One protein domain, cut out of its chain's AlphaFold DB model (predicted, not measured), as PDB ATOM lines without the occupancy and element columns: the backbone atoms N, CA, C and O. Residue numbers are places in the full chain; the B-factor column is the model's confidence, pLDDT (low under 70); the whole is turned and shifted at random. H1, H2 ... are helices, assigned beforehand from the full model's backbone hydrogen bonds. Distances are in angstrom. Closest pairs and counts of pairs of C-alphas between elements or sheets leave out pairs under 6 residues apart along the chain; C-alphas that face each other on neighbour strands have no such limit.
ATOM      1  N   PRO A  22     -49.118 -11.222  90.825       72.06
ATOM      2  CA  PRO A  22     -49.934 -10.654  91.885       72.06
ATOM      3  C   PRO A  22     -51.223 -10.040  91.319       72.06
ATOM      4  O   PRO A  22     -51.240  -9.431  90.250       72.06
ATOM      5  N   THR A  23     -52.324 -10.159  92.063       77.62
ATOM      6  CA  THR A  23     -53.672  -9.765  91.596       77.62
ATOM      7  C   THR A  23     -53.799  -8.297  91.171       77.62
ATOM      8  O   THR A  23     -54.645  -7.966  90.339       77.62
ATOM      9  N   TRP A  24     -52.975  -7.399  91.721       82.38
ATOM     10  CA  TRP A  24     -52.936  -5.995  91.303       82.38
ATOM     11  C   TRP A  24     -52.369  -5.839  89.886       82.38
ATOM     12  O   TRP A  24     -52.903  -5.049  89.111       82.38
ATOM     13  N   LEU A  25     -51.358  -6.638  89.529       77.12
ATOM     14  CA  LEU A  25     -50.700  -6.606  88.224       77.12
ATOM     15  C   LEU A  25     -51.650  -7.094  87.131       77.12
ATOM     16  O   LEU A  25     -51.682  -6.520  86.045       77.12
ATOM     17  N   VAL A  26     -52.478  -8.094  87.450       77.94
ATOM     18  CA  VAL A  26     -53.562  -8.560  86.573       77.94
ATOM     19  C   VAL A  26     -54.546  -7.421  86.296       77.94
ATOM     20  O   VAL A  26     -54.771  -7.069  85.145       77.94
ATOM     21  N   LYS A  27     -55.050  -6.749  87.341       80.38
ATOM     22  CA  LYS A  27     -56.002  -5.631  87.187       80.38
ATOM     23  C   LYS A  27     -55.426  -4.448  86.409       80.38
ATOM     24  O   LYS A  27     -56.155  -3.801  85.658       80.38
ATOM     25  N   ALA A  28     -54.156  -4.122  86.631       76.88
ATOM     26  CA  ALA A  28     -53.477  -3.061  85.895       76.88
ATOM     27  C   ALA A  28     -53.302  -3.455  84.416       76.88
ATOM     28  O   ALA A  28     -53.622  -2.663  83.531       76.88
ATOM     29  N   GLY A  29     -52.914  -4.707  84.151       79.62
ATOM     30  CA  GLY A  29     -52.826  -5.269  82.803       79.62
ATOM     31  C   GLY A  29     -54.171  -5.307  82.069       79.62
ATOM     32  O   GLY A  29     -54.221  -5.020  80.879       79.62
ATOM     33  N   ASP A  30     -55.277  -5.587  82.759       80.19
ATOM     34  CA  ASP A  30     -56.619  -5.572  82.159       80.19
ATOM     35  C   ASP A  30     -57.032  -4.168  81.713       80.19
ATOM     36  O   ASP A  30     -57.588  -3.992  80.631       80.19
ATOM     37  N   ARG A  31     -56.735  -3.144  82.522       79.88
ATOM     38  CA  ARG A  31     -57.006  -1.743  82.156       79.88
ATOM     39  C   ARG A  31     -56.216  -1.326  80.925       79.88
ATOM     40  O   ARG A  31     -56.774  -0.676  80.043       79.88
ATOM     41  N   LEU A  32     -54.948  -1.721  80.878       80.62
ATOM     42  CA  LEU A  32     -54.065  -1.479  79.748       80.62
ATOM     43  C   LEU A  32     -54.581  -2.181  78.480       80.62
ATOM     44  O   LEU A  32     -54.697  -1.541  77.439       80.62
ATOM     45  N   ARG A  33     -55.000  -3.449  78.586       82.00
ATOM     46  CA  ARG A  33     -55.616  -4.208  77.484       82.00
ATOM     47  C   ARG A  33     -56.895  -3.547  76.966       82.00
ATOM     48  O   ARG A  33     -57.032  -3.359  75.765       82.00
ATOM     49  N   ILE A  34     -57.798  -3.126  77.854       84.12
ATOM     50  CA  ILE A  34     -59.040  -2.430  77.464       84.12
ATOM     51  C   ILE A  34     -58.731  -1.130  76.710       84.12
ATOM     52  O   ILE A  34     -59.368  -0.841  75.698       84.12
ATOM     53  N   ALA A  35     -57.766  -0.342  77.194       80.69
ATOM     54  CA  ALA A  35     -57.375   0.901  76.538       80.69
ATOM     55  C   ALA A  35     -56.726   0.645  75.168       80.69
ATOM     56  O   ALA A  35     -57.007   1.363  74.211       80.69
ATOM     57  N   TYR A  36     -55.926  -0.416  75.057       84.50
ATOM     58  CA  TYR A  36     -55.313  -0.837  73.803       84.50
ATOM     59  C   TYR A  36     -56.350  -1.263  72.770       84.50
ATOM     60  O   TYR A  36     -56.350  -0.739  71.661       84.50
ATOM     61  N   THR A  37     -57.291  -2.137  73.138       86.69
ATOM     62  CA  THR A  37     -58.380  -2.547  72.242       86.69
ATOM     63  C   THR A  37     -59.189  -1.343  71.764       86.69
ATOM     64  O   THR A  37     -59.435  -1.220  70.570       86.69
ATOM     65  N   ALA A  38     -59.516  -0.405  72.661       85.06
ATOM     66  CA  ALA A  38     -60.222   0.819  72.285       85.06
ATOM     67  C   ALA A  38     -59.438   1.674  71.272       85.06
ATOM     68  O   ALA A  38     -60.041   2.257  70.372       85.06
ATOM     69  N   TYR A  39     -58.110   1.743  71.397       85.56
ATOM     70  CA  TYR A  39     -57.254   2.455  70.448       85.56
ATOM     71  C   TYR A  39     -57.191   1.755  69.087       85.56
ATOM     72  O   TYR A  39     -57.423   2.395  68.064       85.56
ATOM     73  N   ILE A  40     -56.964   0.438  69.068       85.50
ATOM     74  CA  ILE A  40     -56.940  -0.357  67.832       85.50
ATOM     75  C   ILE A  40     -58.275  -0.268  67.093       85.50
ATOM     76  O   ILE A  40     -58.292  -0.058  65.880       85.50
ATOM     77  N   ASP A  41     -59.395  -0.382  67.806       87.69
ATOM     78  CA  ASP A  41     -60.726  -0.277  67.209       87.69
ATOM     79  C   ASP A  41     -60.970   1.125  66.636       87.69
ATOM     80  O   ASP A  41     -61.481   1.251  65.523       87.69
ATOM     81  N   ALA A  42     -60.532   2.182  67.330       85.38
ATOM     82  CA  ALA A  42     -60.616   3.545  66.812       85.38
ATOM     83  C   ALA A  42     -59.768   3.738  65.543       85.38
ATOM     84  O   ALA A  42     -60.239   4.343  64.582       85.38
ATOM     85  N   CYS A  43     -58.551   3.190  65.495       84.69
ATOM     86  CA  CYS A  43     -57.720   3.236  64.293       84.69
ATOM     87  C   CYS A  43     -58.330   2.443  63.131       84.69
ATOM     88  O   CYS A  43     -58.293   2.913  61.997       84.69
ATOM     89  N   ARG A  44     -58.938   1.278  63.402       87.25
ATOM     90  CA  ARG A  44     -59.625   0.456  62.389       87.25
ATOM     91  C   ARG A  44     -60.821   1.174  61.776       87.25
ATOM     92  O   ARG A  44     -60.980   1.126  60.564       87.25
ATOM     93  N   ILE A  45     -61.628   1.855  62.593       88.12
ATOM     94  CA  ILE A  45     -62.763   2.667  62.115       88.12
ATOM     95  C   ILE A  45     -62.288   3.769  61.158       88.12
ATOM     96  O   ILE A  45     -63.004   4.128  60.229       88.12
ATOM     97  N   LEU A  46     -61.083   4.291  61.380       84.88
ATOM     98  CA  LEU A  46     -60.485   5.354  60.576       84.88
ATOM     99  C   LEU A  46     -59.585   4.845  59.444       84.88
ATOM    100  O   LEU A  46     -58.927   5.657  58.798       84.88
ATOM    101  N   GLU A  47     -59.521   3.527  59.234       88.12
ATOM    102  CA  GLU A  47     -58.630   2.878  58.262       88.12
ATOM    103  C   GLU A  47     -57.153   3.295  58.413       88.12
ATOM    104  O   GLU A  47     -56.362   3.246  57.469       88.12
ATOM    105  N   VAL A  48     -56.754   3.700  59.622       82.25
ATOM    106  CA  VAL A  48     -55.374   4.079  59.918       82.25
ATOM    107  C   VAL A  48     -54.559   2.794  60.054       82.25
ATOM    108  O   VAL A  48     -54.912   1.939  60.871       82.25
ATOM    109  N   PRO A  49     -53.465   2.624  59.291       81.00
ATOM    110  CA  PRO A  49     -52.615   1.454  59.424       81.00
ATOM    111  C   PRO A  49     -51.955   1.454  60.804       81.00
ATOM    112  O   PRO A  49     -51.257   2.397  61.179       81.00
ATOM    113  N   VAL A  50     -52.178   0.376  61.552       81.88
ATOM    114  CA  VAL A  50     -51.635   0.196  62.896       81.88
ATOM    115  C   VAL A  50     -50.499  -0.815  62.862       81.88
ATOM    116  O   VAL A  50     -50.695  -1.967  62.481       81.88
ATOM    117  N   ASP A  51     -49.324  -0.385  63.313       80.69
ATOM    118  CA  ASP A  51     -48.223  -1.276  63.663       80.69
ATOM    119  C   ASP A  51     -48.222  -1.495  65.184       80.69
ATOM    120  O   ASP A  51     -47.778  -0.646  65.962       80.69
ATOM    121  N   GLU A  52     -48.768  -2.639  65.601       78.38
ATOM    122  CA  GLU A  52     -48.898  -3.036  67.007       78.38
ATOM    123  C   GLU A  52     -47.545  -3.085  67.734       78.38
ATOM    124  O   GLU A  52     -47.438  -2.677  68.895       78.38
ATOM    125  N   LEU A  53     -46.486  -3.522  67.042       69.75
ATOM    126  CA  LEU A  53     -45.140  -3.593  67.607       69.75
ATOM    127  C   LEU A  53     -44.592  -2.187  67.859       69.75
ATOM    128  O   LEU A  53     -44.009  -1.927  68.914       69.75
ATOM    129  N   LYS A  54     -44.812  -1.269  66.915       76.81
ATOM    130  CA  LYS A  54     -44.382   0.128  67.034       76.81
ATOM    131  C   LYS A  54     -45.094   0.858  68.173       76.81
ATOM    132  O   LYS A  54     -44.432   1.557  68.934       76.81
ATOM    133  N   ILE A  55     -46.403   0.654  68.333       76.81
ATOM    134  CA  ILE A  55     -47.186   1.208  69.455       76.81
ATOM    135  C   ILE A  55     -46.607   0.742  70.784       76.81
ATOM    136  O   ILE A  55     -46.362   1.537  71.688       76.81
ATOM    137  N   ALA A  56     -46.358  -0.557  70.903       70.62
ATOM    138  CA  ALA A  56     -45.871  -1.119  72.145       70.62
ATOM    139  C   ALA A  56     -44.435  -0.658  72.467       70.62
ATOM    140  O   ALA A  56     -44.128  -0.392  73.626       70.62
ATOM    141  N   GLN A  57     -43.578  -0.472  71.456       72.75
ATOM    142  CA  GLN A  57     -42.265   0.166  71.630       72.75
ATOM    143  C   GLN A  57     -42.387   1.624  72.092       72.75
ATOM    144  O   GLN A  57     -41.663   2.034  72.998       72.75
ATOM    145  N   GLN A  58     -43.305   2.398  71.503       78.62
ATOM    146  CA  GLN A  58     -43.547   3.791  71.887       78.62
ATOM    147  C   GLN A  58     -43.988   3.900  73.349       78.62
ATOM    148  O   GLN A  58     -43.401   4.679  74.091       78.62
ATOM    149  N   LEU A  59     -44.914   3.050  73.795       76.81
ATOM    150  CA  LEU A  59     -45.380   3.029  75.186       76.81
ATOM    151  C   LEU A  59     -44.264   2.782  76.202       76.81
ATOM    152  O   LEU A  59     -44.231   3.411  77.254       76.81
ATOM    153  N   VAL A  60     -43.341   1.869  75.900       73.00
ATOM    154  CA  VAL A  60     -42.226   1.557  76.805       73.00
ATOM    155  C   VAL A  60     -41.238   2.721  76.871       73.00
ATOM    156  O   VAL A  60     -40.732   3.045  77.942       73.00
ATOM    157  N   VAL A  61     -40.931   3.333  75.727       77.19
ATOM    158  CA  VAL A  61     -39.953   4.427  75.641       77.19
ATOM    159  C   VAL A  61     -40.540   5.754  76.155       77.19
ATOM    160  O   VAL A  61     -39.795   6.715  76.337       77.19
ATOM    161  N   GLY A  62     -41.851   5.813  76.420       71.00
ATOM    162  CA  GLY A  62     -42.560   7.061  76.713       71.00
ATOM    163  C   GLY A  62     -42.636   7.975  75.486       71.00
ATOM    164  O   GLY A  62     -42.555   9.193  75.606       71.00
ATOM    165  N   GLY A  63     -42.683   7.384  74.292       68.81
ATOM    166  CA  GLY A  63     -42.854   8.094  73.033       68.81
ATOM    167  C   GLY A  63     -44.329   8.284  72.690       68.81
ATOM    168  O   GLY A  63     -45.158   7.424  72.978       68.81
ATOM    169  N   ASP A  64     -44.638   9.380  71.998       71.31
ATOM    170  CA  ASP A  64     -46.005   9.692  71.582       71.31
ATOM    171  C   ASP A  64     -46.581   8.598  70.662       71.31
ATOM    172  O   ASP A  64     -46.081   8.346  69.557       71.31
ATOM    173  N   LEU A  65     -47.670   7.968  71.112       60.38
ATOM    174  CA  LEU A  65     -48.414   6.919  70.396       60.38
ATOM    175  C   LEU A  65     -48.993   7.385  69.061       60.38
ATOM    176  O   LEU A  65     -49.149   6.608  68.117       60.38
ATOM    177  N   VAL A  66     -49.320   8.672  68.977       60.44
ATOM    178  CA  VAL A  66     -49.853   9.301  67.772       60.44
ATOM    179  C   VAL A  66     -48.660   9.693  66.908       60.44
ATOM    180  O   VAL A  66     -48.292  10.859  66.800       60.44
ATOM    181  N   GLY A  67     -47.983   8.669  66.378       49.59
ATOM    182  CA  GLY A  67     -46.665   8.776  65.766       49.59
ATOM    183  C   GLY A  67     -46.527   9.999  64.870       49.59
ATOM    184  O   GLY A  67     -47.113  10.043  63.798       49.59
ATOM    185  N   GLY A  68     -45.747  10.984  65.313       44.06
ATOM    186  CA  GLY A  68     -45.365  12.127  64.489       44.06
ATOM    187  C   GLY A  68     -46.522  12.900  63.848       44.06
ATOM    188  O   GLY A  68     -46.261  13.664  62.919       44.06
ATOM    189  N   PHE A  69     -47.765  12.777  64.329       44.78
ATOM    190  CA  PHE A  69     -48.697  13.886  64.194       44.78
ATOM    191  C   PHE A  69     -48.130  14.932  65.134       44.78
ATOM    192  O   PHE A  69     -48.455  14.939  66.319       44.78
ATOM    193  N   GLN A  70     -47.166  15.719  64.625       40.12
ATOM    194  CA  GLN A  70     -46.680  16.921  65.287       40.12
ATOM    195  C   GLN A  70     -47.890  17.529  65.947       40.12
ATOM    196  O   GLN A  70     -48.852  17.762  65.222       40.12
ATOM    197  N   ALA A  71     -47.842  17.677  67.271       39.97
ATOM    198  CA  ALA A  71     -48.825  18.381  68.064       39.97
ATOM    199  C   ALA A  71     -49.321  19.590  67.260       39.97
ATOM    200  O   ALA A  71     -48.683  20.644  67.235       39.97
ATOM    201  N   TRP A  72     -50.388  19.390  66.485       43.09
ATOM    202  CA  TRP A  72     -50.945  20.414  65.629       43.09
ATOM    203  C   TRP A  72     -51.691  21.251  66.632       43.09
ATOM    204  O   TRP A  72     -52.680  20.807  67.208       43.09
ATOM    205  N   GLU A  73     -51.051  22.371  66.945       40.69
ATOM    206  CA  GLU A  73     -51.362  23.328  67.989       40.69
ATOM    207  C   GLU A  73     -52.782  23.177  68.550       40.69
ATOM    208  O   GLU A  73     -53.777  23.499  67.900       40.69
ATOM    209  N   SER A  74     -52.836  22.780  69.827       46.94
ATOM    210  CA  SER A  74     -54.007  22.726  70.717       46.94
ATOM    211  C   SER A  74     -54.767  21.388  70.748       46.94
ATOM    212  O   SER A  74     -55.790  21.211  70.083       46.94
ATOM    213  N   ASP A  75     -54.366  20.504  71.673       53.22
ATOM    214  CA  ASP A  75     -55.031  19.238  72.064       53.22
ATOM    215  C   ASP A  75     -56.556  19.342  72.279       53.22
ATOM    216  O   ASP A  75     -57.305  18.369  72.151       53.22
ATOM    217  N   ALA A  76     -57.059  20.540  72.578       57.50
ATOM    218  CA  ALA A  76     -58.481  20.799  72.772       57.50
ATOM    219  C   ALA A  76     -59.301  20.845  71.467       57.50
ATOM    220  O   ALA A  76     -60.521  20.685  71.521       57.50
ATOM    221  N   ILE A  77     -58.674  21.095  70.312       55.69
ATOM    222  CA  ILE A  77     -59.374  21.255  69.027       55.69
ATOM    223  C   ILE A  77     -59.455  19.911  68.298       55.69
ATOM    224  O   ILE A  77     -60.520  19.543  67.805       55.69
ATOM    225  N   LEU A  78     -58.374  19.128  68.309       57.94
ATOM    226  CA  LEU A  78     -58.337  17.803  67.678       57.94
ATOM    227  C   LEU A  78     -59.163  16.760  68.436       57.94
ATOM    228  O   LEU A  78     -59.816  15.930  67.807       57.94
ATOM    229  N   SER A  79     -59.234  16.848  69.767       59.34
ATOM    230  CA  SER A  79     -60.148  16.016  70.567       59.34
ATOM    231  C   SER A  79     -61.628  16.286  70.265       59.34
ATOM    232  O   SER A  79     -62.469  15.415  70.481       59.34
ATOM    233  N   ARG A  80     -61.955  17.470  69.728       64.56
ATOM    234  CA  ARG A  80     -63.304  17.833  69.266       64.56
ATOM    235  C   ARG A  80     -63.542  17.513  67.793       64.56
ATOM    236  O   ARG A  80     -64.656  17.711  67.314       64.56
ATOM    237  N   HIS A  81     -62.526  17.038  67.071       68.81
ATOM    238  CA  HIS A  81     -62.700  16.655  65.680       68.81
ATOM    239  C   HIS A  81     -63.613  15.420  65.620       68.81
ATOM    240  O   HIS A  81     -63.290  14.408  66.239       68.81
ATOM    241  N   PRO A  82     -64.729  15.447  64.874       72.81
ATOM    242  CA  PRO A  82     -65.712  14.359  64.897       72.81
ATOM    243  C   PRO A  82     -65.128  13.026  64.409       72.81
ATOM    244  O   PRO A  82     -65.525  11.967  64.879       72.81
ATOM    245  N   ILE A  83     -64.157  13.097  63.495       76.81
ATOM    246  CA  ILE A  83     -63.484  11.930  62.911       76.81
ATOM    247  C   ILE A  83     -62.315  11.447  63.795       76.81
ATOM    248  O   ILE A  83     -62.304  10.303  64.227       76.81
ATOM    249  N   PHE A  84     -61.347  12.313  64.119       76.75
ATOM    250  CA  PHE A  84     -60.128  11.910  64.838       76.75
ATOM    251  C   PHE A  84     -60.233  11.962  66.369       76.75
ATOM    252  O   PHE A  84     -59.416  11.354  67.058       76.75
ATOM    253  N   GLY A  85     -61.232  12.652  66.920       77.88
ATOM    254  CA  GLY A  85     -61.432  12.814  68.360       77.88
ATOM    255  C   GLY A  85     -61.512  11.488  69.127       77.88
ATOM    256  O   GLY A  85     -60.798  11.346  70.120       77.88
ATOM    257  N   PRO A  86     -62.290  10.486  68.665       80.00
ATOM    258  CA  PRO A  86     -62.334   9.167  69.297       80.00
ATOM    259  C   PRO A  86     -60.972   8.460  69.350       80.00
ATOM    260  O   PRO A  86     -60.620   7.890  70.381       80.00
ATOM    261  N   MET A  87     -60.180   8.544  68.275       84.00
ATOM    262  CA  MET A  87     -58.835   7.962  68.215       84.00
ATOM    263  C   MET A  87     -57.869   8.679  69.161       84.00
ATOM    264  O   MET A  87     -57.173   8.020  69.928       84.00
ATOM    265  N   MET A  88     -57.868  10.015  69.170       78.25
ATOM    266  CA  MET A  88     -57.037  10.816  70.079       78.25
ATOM    267  C   MET A  88     -57.392  10.562  71.549       78.25
ATOM    268  O   MET A  88     -56.511  10.425  72.397       78.25
ATOM    269  N   TRP A  89     -58.686  10.444  71.857       82.31
ATOM    270  CA  TRP A  89     -59.154  10.087  73.193       82.31
ATOM    271  C   TRP A  89     -58.684   8.687  73.601       82.31
ATOM    272  O   TRP A  89     -58.193   8.503  74.716       82.31
ATOM    273  N   ALA A  90     -58.797   7.706  72.702       79.19
ATOM    274  CA  ALA A  90     -58.349   6.344  72.964       79.19
ATOM    275  C   ALA A  90     -56.822   6.262  73.139       79.19
ATOM    276  O   ALA A  90     -56.358   5.585  74.055       79.19
ATOM    277  N   ALA A  91     -56.055   7.018  72.346       78.56
ATOM    278  CA  ALA A  91     -54.603   7.131  72.479       78.56
ATOM    279  C   ALA A  91     -54.205   7.679  73.857       78.56
ATOM    280  O   ALA A  91     -53.410   7.059  74.556       78.56
ATOM    281  N   GLY A  92     -54.821   8.779  74.303       77.88
ATOM    282  CA  GLY A  92     -54.544   9.344  75.630       77.88
ATOM    283  C   GLY A  92     -54.942   8.411  76.780       77.88
ATOM    284  O   GLY A  92     -54.295   8.382  77.825       77.88
ATOM    285  N   ARG A  93     -55.992   7.598  76.603       81.44
ATOM    286  CA  ARG A  93     -56.380   6.566  77.580       81.44
ATOM    287  C   ARG A  93     -55.380   5.416  77.634       81.44
ATOM    288  O   ARG A  93     -55.156   4.891  78.723       81.44
ATOM    289  N   LEU A  94     -54.831   5.022  76.488       81.25
ATOM    290  CA  LEU A  94     -53.794   4.001  76.384       81.25
ATOM    291  C   LEU A  94     -52.496   4.477  77.038       81.25
ATOM    292  O   LEU A  94     -51.946   3.749  77.858       81.25
ATOM    293  N   ASP A  95     -52.088   5.713  76.765       80.56
ATOM    294  CA  ASP A  95     -50.898   6.330  77.354       80.56
ATOM    295  C   ASP A  95     -51.000   6.426  78.886       80.56
ATOM    296  O   ASP A  95     -50.187   5.858  79.611       80.56
ATOM    297  N   ALA A  96     -52.103   6.980  79.404       79.38
ATOM    298  CA  ALA A  96     -52.333   7.061  80.850       79.38
ATOM    299  C   ALA A  96     -52.416   5.681  81.532       79.38
ATOM    300  O   ALA A  96     -52.029   5.519  82.692       79.38
ATOM    301  N   ALA A  97     -52.963   4.668  80.848       79.31
ATOM    302  CA  ALA A  97     -53.006   3.306  81.375       79.31
ATOM    303  C   ALA A  97     -51.618   2.647  81.378       79.31
ATOM    304  O   ALA A  97     -51.319   1.886  82.300       79.31
ATOM    305  N   ALA A  98     -50.790   2.940  80.374       80.88
ATOM    306  CA  ALA A  98     -49.417   2.467  80.276       80.88
ATOM    307  C   ALA A  98     -48.526   3.112  81.337       80.88
ATOM    308  O   ALA A  98     -47.850   2.387  82.063       80.88
ATOM    309  N   GLU A  99     -48.597   4.433  81.506       82.75
ATOM    310  CA  GLU A  99     -47.861   5.166  82.541       82.75
ATOM    311  C   GLU A  99     -48.196   4.621  83.937       82.75
ATOM    312  O   GLU A  99     -47.303   4.208  84.675       82.75
ATOM    313  N   ALA A 100     -49.487   4.479  84.258       80.88
ATOM    314  CA  ALA A 100     -49.922   3.928  85.542       80.88
ATOM    315  C   ALA A 100     -49.486   2.466  85.759       80.88
ATOM    316  O   ALA A 100     -49.309   2.034  86.899       80.88
ATOM    317  N   TYR A 101     -49.361   1.678  84.688       81.94
ATOM    318  CA  TYR A 101     -48.864   0.306  84.756       81.94
ATOM    319  C   TYR A 101     -47.357   0.272  85.038       81.94
ATOM    320  O   TYR A 101     -46.912  -0.470  85.914       81.94
ATOM    321  N   LEU A 102     -46.586   1.096  84.323       82.31
ATOM    322  CA  LEU A 102     -45.136   1.213  84.478       82.31
ATOM    323  C   LEU A 102     -44.765   1.749  85.868       82.31
ATOM    324  O   LEU A 102     -43.928   1.141  86.535       82.31
ATOM    325  N   GLU A 103     -45.438   2.803  86.338       84.94
ATOM    326  CA  GLU A 103     -45.246   3.389  87.674       84.94
ATOM    327  C   GLU A 103     -45.497   2.346  88.775       84.94
ATOM    328  O   GLU A 103     -44.652   2.129  89.641       84.94
ATOM    329  N   GLN A 104     -46.604   1.597  88.694       82.81
ATOM    330  CA  GLN A 104     -46.910   0.553  89.681       82.81
ATOM    331  C   GLN A 104     -45.888  -0.582  89.688       82.81
ATOM    332  O   GLN A 104     -45.596  -1.146  90.745       82.81
ATOM    333  N   CYS A 105     -45.350  -0.954  88.528       80.88
ATOM    334  CA  CYS A 105     -44.293  -1.950  88.463       80.88
ATOM    335  C   CYS A 105     -42.976  -1.430  89.036       80.88
ATOM    336  O   CYS A 105     -42.321  -2.166  89.775       80.88
ATOM    337  N   GLN A 106     -42.631  -0.169  88.773       84.19
ATOM    338  CA  GLN A 106     -41.451   0.476  89.338       84.19
ATOM    339  C   GLN A 106     -41.538   0.572  90.869       84.19
ATOM    340  O   GLN A 106     -40.618   0.133  91.557       84.19
ATOM    341  N   ASP A 107     -42.668   1.036  91.405       83.62
ATOM    342  CA  ASP A 107     -42.913   1.162  92.850       83.62
ATOM    343  C   ASP A 107     -42.833  -0.174  93.593       83.62
ATOM    344  O   ASP A 107     -42.487  -0.237  94.775       83.62
ATOM    345  N   ARG A 108     -43.186  -1.265  92.910       81.69
ATOM    346  CA  ARG A 108     -43.205  -2.619  93.476       81.69
ATOM    347  C   ARG A 108     -41.940  -3.412  93.174       81.69
ATOM    348  O   ARG A 108     -41.890  -4.586  93.527       81.69
ATOM    349  N   GLY A 109     -40.945  -2.796  92.529       82.06
ATOM    350  CA  GLY A 109     -39.701  -3.460  92.147       82.06
ATOM    351  C   GLY A 109     -39.916  -4.634  91.190       82.06
ATOM    352  O   GLY A 109     -39.112  -5.558  91.177       82.06
ATOM    353  N   VAL A 110     -41.008  -4.628  90.418       77.88
ATOM    354  CA  VAL A 110     -41.267  -5.638  89.393       77.88
ATOM    355  C   VAL A 110     -40.484  -5.237  88.144       77.88
ATOM    356  O   VAL A 110     -40.854  -4.250  87.503       77.88
ATOM    357  N   PRO A 111     -39.426  -5.975  87.762       71.88
ATOM    358  CA  PRO A 111     -38.691  -5.673  86.546       71.88
ATOM    359  C   PRO A 111     -39.593  -5.957  85.343       71.88
ATOM    360  O   PRO A 111     -39.842  -7.110  84.990       71.88
ATOM    361  N   LEU A 112     -40.114  -4.904  84.716       66.56
ATOM    362  CA  LEU A 112     -40.793  -5.022  83.432       66.56
ATOM    363  C   LEU A 112     -39.754  -4.955  82.325       66.56
ATOM    364  O   LEU A 112     -39.113  -3.921  82.127       66.56
ATOM    365  N   ARG A 113     -39.619  -6.036  81.556       62.38
ATOM    366  CA  ARG A 113     -38.949  -5.930  80.265       62.38
ATOM    367  C   ARG A 113     -39.926  -5.309  79.260       62.38
ATOM    368  O   ARG A 113     -41.099  -5.689  79.250       62.38
ATOM    369  N   PRO A 114     -39.457  -4.420  78.370       57.44
ATOM    370  CA  PRO A 114     -40.254  -3.861  77.275       57.44
ATOM    371  C   PRO A 114     -41.050  -4.910  76.493       57.44
ATOM    372  O   PRO A 114     -42.204  -4.707  76.131       57.44
ATOM    373  N   VAL A 115     -40.434  -6.071  76.274       53.16
ATOM    374  CA  VAL A 115     -41.006  -7.186  75.514       53.16
ATOM    375  C   VAL A 115     -42.159  -7.857  76.267       53.16
ATOM    376  O   VAL A 115     -43.148  -8.238  75.644       53.16
ATOM    377  N   ASP A 116     -42.092  -7.937  77.601       57.66
ATOM    378  CA  ASP A 116     -43.162  -8.509  78.428       57.66
ATOM    379  C   ASP A 116     -44.416  -7.621  78.392       57.66
ATOM    380  O   ASP A 116     -45.541  -8.118  78.416       57.66
ATOM    381  N   PHE A 117     -44.228  -6.303  78.285       61.16
ATOM    382  CA  PHE A 117     -45.301  -5.325  78.120       61.16
ATOM    383  C   PHE A 117     -46.009  -5.493  76.764       61.16
ATOM    384  O   PHE A 117     -47.232  -5.618  76.720       61.16
ATOM    385  N   VAL A 118     -45.240  -5.603  75.672       57.78
ATOM    386  CA  VAL A 118     -45.750  -5.813  74.303       57.78
ATOM    387  C   VAL A 118     -46.492  -7.146  74.170       57.78
ATOM    388  O   VAL A 118     -47.617  -7.189  73.676       57.78
ATOM    389  N   LEU A 119     -45.892  -8.242  74.642       53.59
ATOM    390  CA  LEU A 119     -46.488  -9.577  74.546       53.59
ATOM    391  C   LEU A 119     -47.780  -9.686  75.366       53.59
ATOM    392  O   LEU A 119     -48.735 -10.309  74.905       53.59
ATOM    393  N   ARG A 120     -47.847  -9.042  76.541       60.47
ATOM    394  CA  ARG A 120     -49.068  -8.986  77.371       60.47
ATOM    395  C   ARG A 120     -50.193  -8.178  76.731       60.47
ATOM    396  O   ARG A 120     -51.361  -8.518  76.916       60.47
ATOM    397  N   LEU A 121     -49.847  -7.112  76.016       61.84
ATOM    398  CA  LEU A 121     -50.793  -6.261  75.296       61.84
ATOM    399  C   LEU A 121     -51.374  -6.961  74.062       61.84
ATOM    400  O   LEU A 121     -52.586  -6.933  73.864       61.84
ATOM    401  N   VAL A 122     -50.520  -7.613  73.269       55.44
ATOM    402  CA  VAL A 122     -50.872  -8.152  71.945       55.44
ATOM    403  C   VAL A 122     -51.429  -9.577  72.007       55.44
ATOM    404  O   VAL A 122     -52.355  -9.901  71.269       55.44
ATOM    405  N   SER A 123     -50.912 -10.460  72.877       58.28
ATOM    406  CA  SER A 123     -51.287 -11.885  72.802       58.28
ATOM    407  C   SER A 123     -52.697 -12.181  73.322       58.28
ATOM    408  O   SER A 123     -53.247 -13.244  73.028       58.28
TER     409      SER A 123
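What this domain is: This is residues 22 to 123 of the 415 residues of an uncharacterized protein of Tilletia controversa (dwarf bunt fungus) (UniProt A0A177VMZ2). Two long helices, H1 and H4, lie side by side and run opposite ways, making the long axis. The shorter H5 packs on part of H1 and H2 packs on H5, while a loose loop, sticking out at residues 68 to 74, leads to the tiny H3 near H4. The printed part has 102 residues, with five named helices in the order H1 to H5 and no named strand: all helix. It is compact, with a radius of gyration of the C-alphas of 13.9 A, and elongated, spanning 40 by 25 by 21 A.

Where its parts are: Find C-alpha 23 at (-53.672, -9.765, 91.596); from there H1, residues 23 to 45, runs 33.3 A. H2 follows at residues 52 to 61, 14.5 A long, and H3 is residues 75 to 78. Look next at C-alpha 85, at (-61.432, 12.814, 68.360), where H4, residues 85 to 107, begins its 32.8 A. H5, residues 114 to 122, covers 12.6 A and ends at (-50.872, -8.152, 71.945).

How they stand to each other: H1 and H4 touch at a shallow tilt of 22 degrees, opposite ways; their closest C-alphas, of Ala 35 and Leu 94, are 4.7 A apart. With residues 29 to 36 alone, H1 touches H5 at a steep tilt of 64 degrees; the closest C-alphas are those of Arg 33 and Leu 121, 5.7 A. H2 touches H5, closest at C-alphas 56 and 118, 5.2 A. H2 and H4 are close but not clearly touching, as are H3 and H4, where C-alphas 78 and 85 come closest, at 5.9 A. H1 and H2 are apart. In H1, H2, H4 and H5 every O i to N i+4 pair is within hydrogen-bond range; H3 is too short for one.

The domain as a whole: The C-alphas farthest apart, of Pro 82 and Gly 109, are 41.7 A apart. The printed part has no cut, and the link from H2 to H3 is long. Expect pLDDT under 70 at residues 53, 63, 65 to 81 and 112 to 123.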